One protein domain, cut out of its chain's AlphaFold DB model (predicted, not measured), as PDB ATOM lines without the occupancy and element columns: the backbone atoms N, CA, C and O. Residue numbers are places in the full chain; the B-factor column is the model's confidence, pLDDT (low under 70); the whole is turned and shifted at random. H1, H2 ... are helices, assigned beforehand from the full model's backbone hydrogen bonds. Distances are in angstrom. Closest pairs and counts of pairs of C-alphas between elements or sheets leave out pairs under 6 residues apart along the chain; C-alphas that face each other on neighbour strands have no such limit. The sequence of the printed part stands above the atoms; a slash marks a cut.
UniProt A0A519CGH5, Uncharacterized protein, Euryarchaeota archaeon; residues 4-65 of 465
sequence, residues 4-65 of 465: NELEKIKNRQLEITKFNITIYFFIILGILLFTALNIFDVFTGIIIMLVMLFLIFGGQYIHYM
ATOM      1  N   ASN A   4     115.643  91.943 137.113       61.56
ATOM      2  CA  ASN A   4     116.816  92.121 137.968       61.56
ATOM      3  C   ASN A   4     117.233  90.850 138.730       61.56
ATOM      4  O   ASN A   4     118.402  90.705 139.087       61.56
ATOM      5  N   GLU A   5     116.311  89.924 139.002       52.00
ATOM      6  CA  GLU A   5     116.640  88.661 139.678       52.00
ATOM      7  C   GLU A   5     117.207  87.625 138.710       52.00
ATOM      8  O   GLU A   5     118.164  86.925 139.048       52.00
ATOM      9  N   LEU A   6     116.695  87.591 137.476       54.75
ATOM     10  CA  LEU A   6     117.226  86.723 136.426       54.75
ATOM     11  C   LEU A   6     118.661  87.122 136.046       54.75
ATOM     12  O   LEU A   6     119.529  86.263 135.888       54.75
ATOM     13  N   GLU A   7     118.938  88.426 135.974       66.19
ATOM     14  CA  GLU A   7     120.279  88.942 135.685       66.19
ATOM     15  C   GLU A   7     121.273  88.647 136.823       66.19
ATOM     16  O   GLU A   7     122.406  88.230 136.570       66.19
ATOM     17  N   LYS A   8     120.837  88.741 138.089       69.19
ATOM     18  CA  LYS A   8     121.655  88.340 139.247       69.19
ATOM     19  C   LYS A   8     121.991  86.849 139.246       69.19
ATOM     20  O   LYS A   8     123.134  86.492 139.532       69.19
ATOM     21  N   ILE A   9     121.036  85.979 138.913       63.97
ATOM     22  CA  ILE A   9     121.276  84.529 138.849       63.97
ATOM     23  C   ILE A   9     122.243  84.197 137.710       63.97
ATOM     24  O   ILE A   9     123.184  83.430 137.913       63.97
ATOM     25  N   LYS A  10     122.075  84.823 136.541       61.69
ATOM     26  CA  LYS A  10     122.957  84.612 135.386       61.69
ATOM     27  C   LYS A  10     124.391  85.067 135.670       61.69
ATOM     28  O   LYS A  10     125.331  84.342 135.347       61.69
ATOM     29  N   ASN A  11     124.563  86.204 136.342       70.56
ATOM     30  CA  ASN A  11     125.884  86.693 136.743       70.56
ATOM     31  C   ASN A  11     126.546  85.783 137.786       70.56
ATOM     32  O   ASN A  11     127.735  85.495 137.673       70.56
ATOM     33  N   ARG A  12     125.777  85.239 138.737       67.69
ATOM     34  CA  ARG A  12     126.304  84.302 139.740       67.69
ATOM     35  C   ARG A  12     126.730  82.965 139.130       67.69
ATOM     36  O   ARG A  12     127.776  82.438 139.493       67.69
ATOM     37  N   GLN A  13     125.963  82.440 138.172       63.50
ATOM     38  CA  GLN A  13     126.345  81.240 137.416       63.50
ATOM     39  C   GLN A  13     127.618  81.484 136.595       63.50
ATOM     40  O   GLN A  13     128.540  80.674 136.633       63.50
ATOM     41  N   LEU A  14     127.722  82.643 135.935       67.25
ATOM     42  CA  LEU A  14     128.913  83.020 135.172       67.25
ATOM     43  C   LEU A  14     130.169  83.128 136.056       67.25
ATOM     44  O   LEU A  14     131.249  82.712 135.638       67.25
ATOM     45  N   GLU A  15     130.049  83.669 137.272       71.38
ATOM     46  CA  GLU A  15     131.157  83.741 138.233       71.38
ATOM     47  C   GLU A  15     131.606  82.354 138.708       71.38
ATOM     48  O   GLU A  15     132.807  82.080 138.730       71.38
ATOM     49  N   ILE A  16     130.662  81.453 139.001       68.94
ATOM     50  CA  ILE A  16     130.965  80.066 139.387       68.94
ATOM     51  C   ILE A  16     131.665  79.332 138.236       68.94
ATOM     52  O   ILE A  16     132.679  78.665 138.451       68.94
ATOM     53  N   THR A  17     131.192  79.494 136.996       68.25
ATOM     54  CA  THR A  17     131.835  78.889 135.822       68.25
ATOM     55  C   THR A  17     133.256  79.418 135.620       68.25
ATOM     56  O   THR A  17     134.175  78.629 135.403       68.25
ATOM     57  N   LYS A  18     133.479  80.735 135.741       69.00
ATOM     58  CA  LYS A  18     134.821  81.337 135.625       69.00
ATOM     59  C   LYS A  18     135.773  80.856 136.722       69.00
ATOM     60  O   LYS A  18     136.937  80.569 136.435       69.00
ATOM     61  N   PHE A  19     135.284  80.739 137.955       74.44
ATOM     62  CA  PHE A  19     136.061  80.218 139.078       74.44
ATOM     63  C   PHE A  19     136.481  78.760 138.839       74.44
ATOM     64  O   PHE A  19     137.663  78.436 138.960       74.44
ATOM     65  N   ASN A  20     135.555  77.913 138.379       69.31
ATOM     66  CA  ASN A  20     135.841  76.512 138.065       69.31
ATOM     67  C   ASN A  20     136.858  76.378 136.919       69.31
ATOM     68  O   ASN A  20     137.846  75.664 137.071       69.31
ATOM     69  N   ILE A  21     136.693  77.124 135.816       73.75
ATOM     70  CA  ILE A  21     137.653  77.142 134.690       73.75
ATOM     71  C   ILE A  21     139.061  77.533 135.157       73.75
ATOM     72  O   ILE A  21     140.044  76.916 134.745       73.75
ATOM     73  N   THR A  22     139.164  78.520 136.048       74.94
ATOM     74  CA  THR A  22     140.456  78.970 136.581       74.94
ATOM     75  C   THR A  22     141.127  77.872 137.409       74.94
ATOM     76  O   THR A  22     142.317  77.617 137.234       74.94
ATOM     77  N   ILE A  23     140.371  77.167 138.255       77.94
ATOM     78  CA  ILE A  23     140.891  76.033 139.033       77.94
ATOM     79  C   ILE A  23     141.370  74.905 138.111       77.94
ATOM     80  O   ILE A  23     142.476  74.398 138.301       77.94
ATOM     81  N   TYR A  24     140.594  74.550 137.079       72.69
ATOM     82  CA  TYR A  24     140.990  73.518 136.113       72.69
ATOM     83  C   TYR A  24     142.299  73.863 135.404       72.69
ATOM     84  O   TYR A  24     143.172  73.005 135.275       72.69
ATOM     85  N   PHE A  25     142.464  75.125 134.998       80.19
ATOM     86  CA  PHE A  25     143.687  75.587 134.353       80.19
ATOM     87  C   PHE A  25     144.917  75.387 135.250       80.19
ATOM     88  O   PHE A  25     145.925  74.851 134.789       80.19
ATOM     89  N   PHE A  26     144.835  75.739 136.538       80.25
ATOM     90  CA  PHE A  26     145.962  75.578 137.463       80.25
ATOM     91  C   PHE A  26     146.271  74.116 137.803       80.25
ATOM     92  O   PHE A  26     147.445  73.773 137.944       80.25
ATOM     93  N   ILE A  27     145.261  73.248 137.897       78.25
ATOM     94  CA  ILE A  27     145.472  71.812 138.143       78.25
ATOM     95  C   ILE A  27     146.180  71.168 136.947       78.25
ATOM     96  O   ILE A  27     147.197  70.499 137.126       78.25
ATOM     97  N   ILE A  28     145.697  71.417 135.725       78.50
ATOM     98  CA  ILE A  28     146.305  70.876 134.501       78.50
ATOM     99  C   ILE A  28     147.729  71.413 134.334       78.50
ATOM    100  O   ILE A  28     148.652  70.644 134.067       78.50
ATOM    101  N   LEU A  29     147.930  72.717 134.547       82.94
ATOM    102  CA  LEU A  29     149.250  73.337 134.474       82.94
ATOM    103  C   LEU A  29     150.214  72.739 135.506       82.94
ATOM    104  O   LEU A  29     151.361  72.462 135.168       82.94
ATOM    105  N   GLY A  30     149.752  72.505 136.738       80.31
ATOM    106  CA  GLY A  30     150.544  71.878 137.792       80.31
ATOM    107  C   GLY A  30     150.992  70.471 137.410       80.31
ATOM    108  O   GLY A  30     152.175  70.159 137.514       80.31
ATOM    109  N   ILE A  31     150.077  69.644 136.899       73.50
ATOM    110  CA  ILE A  31     150.387  68.270 136.480       73.50
ATOM    111  C   ILE A  31     151.385  68.271 135.319       73.50
ATOM    112  O   ILE A  31     152.378  67.553 135.385       73.50
ATOM    113  N   LEU A  32     151.200  69.139 134.317       77.25
ATOM    114  CA  LEU A  32     152.158  69.296 133.217       77.25
ATOM    115  C   LEU A  32     153.552  69.699 133.715       77.25
ATOM    116  O   LEU A  32     154.550  69.170 133.229       77.25
ATOM    117  N   LEU A  33     153.632  70.592 134.706       80.88
ATOM    118  CA  LEU A  33     154.890  70.996 135.337       80.88
ATOM    119  C   LEU A  33     155.549  69.839 136.099       80.88
ATOM    120  O   LEU A  33     156.748  69.620 135.953       80.88
ATOM    121  N   PHE A  34     154.780  69.064 136.867       77.75
ATOM    122  CA  PHE A  34     155.295  67.906 137.603       77.75
ATOM    123  C   PHE A  34     155.765  66.777 136.676       77.75
ATOM    124  O   PHE A  34     156.780  66.140 136.968       77.75
ATOM    125  N   THR A  35     155.087  66.565 135.545       73.69
ATOM    126  CA  THR A  35     155.528  65.629 134.502       73.69
ATOM    127  C   THR A  35     156.784  66.141 133.795       73.69
ATOM    128  O   THR A  35     157.730  65.382 133.624       73.69
ATOM    129  N   ALA A  36     156.855  67.432 133.451       76.00
ATOM    130  CA  ALA A  36     158.043  68.023 132.824       76.00
ATOM    131  C   ALA A  36     159.283  67.992 133.738       76.00
ATOM    132  O   ALA A  36     160.410  67.893 133.255       76.00
ATOM    133  N   LEU A  37     159.080  68.049 135.057       82.62
ATOM    134  CA  LEU A  37     160.135  67.929 136.065       82.62
ATOM    135  C   LEU A  37     160.487  66.469 136.415       82.62
ATOM    136  O   LEU A  37     161.318  66.258 137.295       82.62
ATOM    137  N   ASN A  38     159.885  65.471 135.747       75.19
ATOM    138  CA  ASN A  38     160.059  64.035 136.020       75.19
ATOM    139  C   ASN A  38     159.828  63.646 137.495       75.19
ATOM    140  O   ASN A  38     160.422  62.694 137.999       75.19
ATOM    141  N   ILE A  39     158.965  64.379 138.204       77.25
ATOM    142  CA  ILE A  39     158.612  64.063 139.598       77.25
ATOM    143  C   ILE A  39     157.695  62.833 139.648       77.25
ATOM    144  O   ILE A  39     157.773  62.035 140.581       77.25
ATOM    145  N   PHE A  40     156.870  62.649 138.614       72.56
ATOM    146  CA  PHE A  40     156.060  61.455 138.401       72.56
ATOM    147  C   PHE A  40     156.333  60.871 137.018       72.56
ATOM    148  O   PHE A  40     156.524  61.614 136.055       72.56
ATOM    149  N   ASP A  41     156.292  59.543 136.921       72.88
ATOM    150  CA  ASP A  41     156.207  58.853 135.635       72.88
ATOM    151  C   ASP A  41     154.905  59.259 134.916       72.88
ATOM    152  O   ASP A  41     153.881  59.527 135.556       72.88
ATOM    153  N   VAL A  42     154.937  59.309 133.585       69.94
ATOM    154  CA  VAL A  42     153.831  59.756 132.724       69.94
ATOM    155  C   VAL A  42     152.560  58.957 133.022       69.94
ATOM    156  O   VAL A  42     151.477  59.532 133.125       69.94
ATOM    157  N   PHE A  43     152.698  57.649 133.253       71.88
ATOM    158  CA  PHE A  43     151.582  56.777 133.623       71.88
ATOM    159  C   PHE A  43     150.949  57.160 134.967       71.88
ATOM    160  O   PHE A  43     149.726  57.247 135.077       71.88
ATOM    161  N   THR A  44     151.768  57.462 135.974       74.56
ATOM    162  CA  THR A  44     151.294  57.912 137.290       74.56
ATOM    163  C   THR A  44     150.609  59.278 137.190       74.56
ATOM    164  O   THR A  44     149.572  59.493 137.815       74.56
ATOM    165  N   GLY A  45     151.126  60.180 136.347       72.00
ATOM    166  CA  GLY A  45     150.501  61.476 136.070       72.00
ATOM    167  C   GLY A  45     149.107  61.356 135.441       72.00
ATOM    168  O   GLY A  45     148.183  62.054 135.859       72.00
ATOM    169  N   ILE A  46     148.928  60.431 134.491       73.50
ATOM    170  CA  ILE A  46     147.631  60.174 133.841       73.50
ATOM    171  C   ILE A  46     146.608  59.613 134.840       73.50
ATOM    172  O   ILE A  46     145.454  60.044 134.847       73.50
ATOM    173  N   ILE A  47     147.018  58.699 135.723       77.31
ATOM    174  CA  ILE A  47     146.119  58.131 136.740       77.31
ATOM    175  C   ILE A  47     145.669  59.210 137.734       77.31
ATOM    176  O   ILE A  47     144.483  59.300 138.048       77.31
ATOM    177  N   ILE A  48     146.582  60.081 138.182       76.25
ATOM    178  CA  ILE A  48     146.236  61.201 139.072       76.25
ATOM    179  C   ILE A  48     145.266  62.169 138.377       76.25
ATOM    180  O   ILE A  48     144.305  62.613 139.006       76.25
ATOM    181  N   MET A  49     145.468  62.448 137.084       72.00
ATOM    182  CA  MET A  49     144.532  63.232 136.264       72.00
ATOM    183  C   MET A  49     143.126  62.629 136.283       72.00
ATOM    184  O   MET A  49     142.172  63.343 136.581       72.00
ATOM    185  N   LEU A  50     142.994  61.327 136.013       75.88
ATOM    186  CA  LEU A  50     141.696  60.646 135.961       75.88
ATOM    187  C   LEU A  50     140.986  60.638 137.320       75.88
ATOM    188  O   LEU A  50     139.793  60.933 137.387       75.88
ATOM    189  N   VAL A  51     141.712  60.370 138.410       80.00
ATOM    190  CA  VAL A  51     141.147  60.374 139.771       80.00
ATOM    191  C   VAL A  51     140.695  61.777 140.179       80.00
ATOM    192  O   VAL A  51     139.606  61.937 140.730       80.00
ATOM    193  N   MET A  52     141.485  62.811 139.873       72.19
ATOM    194  CA  MET A  52     141.104  64.195 140.166       72.19
ATOM    195  C   MET A  52     139.910  64.645 139.324       72.19
ATOM    196  O   MET A  52     139.014  65.302 139.850       72.19
ATOM    197  N   LEU A  53     139.842  64.237 138.052       74.06
ATOM    198  CA  LEU A  53     138.669  64.473 137.211       74.06
ATOM    199  C   LEU A  53     137.426  63.844 137.851       74.06
ATOM    200  O   LEU A  53     136.416  64.521 138.022       74.06
ATOM    201  N   PHE A  54     137.521  62.582 138.272       74.50
ATOM    202  CA  PHE A  54     136.404  61.853 138.866       74.50
ATOM    203  C   PHE A  54     135.926  62.471 140.185       74.50
ATOM    204  O   PHE A  54     134.726  62.638 140.381       74.50
ATOM    205  N   LEU A  55     136.840  62.889 141.068       74.25
ATOM    206  CA  LEU A  55     136.477  63.561 142.322       74.25
ATOM    207  C   LEU A  55     135.802  64.915 142.082       74.25
ATOM    208  O   LEU A  55     134.869  65.275 142.800       74.25
ATOM    209  N   ILE A  56     136.234  65.660 141.063       67.38
ATOM    210  CA  ILE A  56     135.660  66.972 140.762       67.38
ATOM    211  C   ILE A  56     134.304  66.833 140.059       67.38
ATOM    212  O   ILE A  56     133.353  67.506 140.455       67.38
ATOM    213  N   PHE A  57     134.177  65.955 139.059       67.75
ATOM    214  CA  PHE A  57     132.899  65.702 138.382       67.75
ATOM    215  C   PHE A  57     131.891  65.024 139.315       67.75
ATOM    216  O   PHE A  57     130.735  65.439 139.358       67.75
ATOM    217  N   GLY A  58     132.337  64.070 140.134       69.75
ATOM    218  CA  GLY A  58     131.527  63.463 141.187       69.75
ATOM    219  C   GLY A  58     131.085  64.484 142.237       69.75
ATOM    220  O   GLY A  58     129.915  64.523 142.603       69.75
ATOM    221  N   GLY A  59     131.977  65.383 142.664       67.69
ATOM    222  CA  GLY A  59     131.650  66.463 143.599       67.69
ATOM    223  C   GLY A  59     130.656  67.483 143.032       67.69
ATOM    224  O   GLY A  59     129.710  67.861 143.720       67.69
ATOM    225  N   GLN A  60     130.817  67.889 141.767       62.38
ATOM    226  CA  GLN A  60     129.875  68.768 141.057       62.38
ATOM    227  C   GLN A  60     128.511  68.093 140.880       62.38
ATOM    228  O   GLN A  60     127.487  68.738 141.079       62.38
ATOM    229  N   TYR A  61     128.486  66.794 140.574       64.38
ATOM    230  CA  TYR A  61     127.257  66.012 140.457       64.38
ATOM    231  C   TYR A  61     126.516  65.909 141.796       64.38
ATOM    232  O   TYR A  61     125.312  66.148 141.858       64.38
ATOM    233  N   ILE A  62     127.236  65.654 142.892       61.69
ATOM    234  CA  ILE A  62     126.664  65.625 144.245       61.69
ATOM    235  C   ILE A  62     126.162  67.016 144.655       61.69
ATOM    236  O   ILE A  62     125.077  67.133 145.218       61.69
ATOM    237  N   HIS A  63     126.897  68.086 144.338       52.69
ATOM    238  CA  HIS A  63     126.468  69.453 144.641       52.69
ATOM    239  C   HIS A  63     125.267  69.887 143.781       52.69
ATOM    240  O   HIS A  63     124.375  70.568 144.280       52.69
ATOM    241  N   TYR A  64     125.201  69.458 142.519       53.41
ATOM    242  CA  TYR A  64     124.056  69.657 141.626       53.41
ATOM    243  C   TYR A  64     122.811  68.918 142.135       53.41
ATOM    244  O   TYR A  64     121.738  69.513 142.234       53.41
ATOM    245  N   MET A  65     122.960  67.659 142.553       48.19
ATOM    246  CA  MET A  65     121.872  66.873 143.146       48.19
ATOM    247  C   MET A  65     121.434  67.428 144.511       48.19
ATOM    248  O   MET A  65     120.242  67.469 144.801       48.19
TER     249      MET A  65
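Overview. This is residues 4 to 65 of the 465 residues of an uncharacterized protein of Euryarchaeota archaeon (UniProt A0A519CGH5). Two long helices, H1 and H2, are joined at one end by a tight turn and form a lopsided helical hairpin, a narrow V that opens away from the turn. They meet only near the turn, and H1, the longer arm, runs on well past the end of H2. The printed part has 62 residues, with two named helices, H1 then H2, and no named strand; the class is all helix. The whole is only just loose, close to extended, with a radius of gyration of the C-alphas of 15.7 A, and it is a rod spanning 52 by 22 by 9 A.

Along the chain. H1 is residues 4 to 36, 48.0 A from first to last C-alpha. It begins with C-alpha 4 at (116.816, 92.121, 137.968) and ends with C-alpha 36 at (158.043, 68.023, 132.824). H2 is residues 42 to 65, 34.4 A long between its end C-alphas, and its last C-alpha, 65, is at (121.872, 66.873, 143.146).

Arrangement. H1 and H2 form a helical hairpin and run opposite ways at a shallow tilt of 16 degrees. They touch, with 4 pairs of C-alphas within 8 A; the closest are those of Thr 35 and Val 42, 6.4 A apart. H1 touches H2 with residues 31 to 35 alone, and H2 touches H1 with residues 42 to 49 alone. The centres are 15.1 A apart. In H1 and H2 every O i to N i+4 pair is within hydrogen-bond range.

Size, cuts and confidence. The two C-alphas farthest apart, those of Asn 4 and Asp 41, are 51.6 A apart. Residues 4 to 19 of H1 and 57 to 65 of H2 stand free; the body without them spans 27 by 17 by 8 A. The printed part has no cut, and the link from H1 to H2, five residues, is tight. The mean pLDDT of the printed part is 70.8, and 25 residues are under 70, among them residues 4 to 10 and 56 to 65.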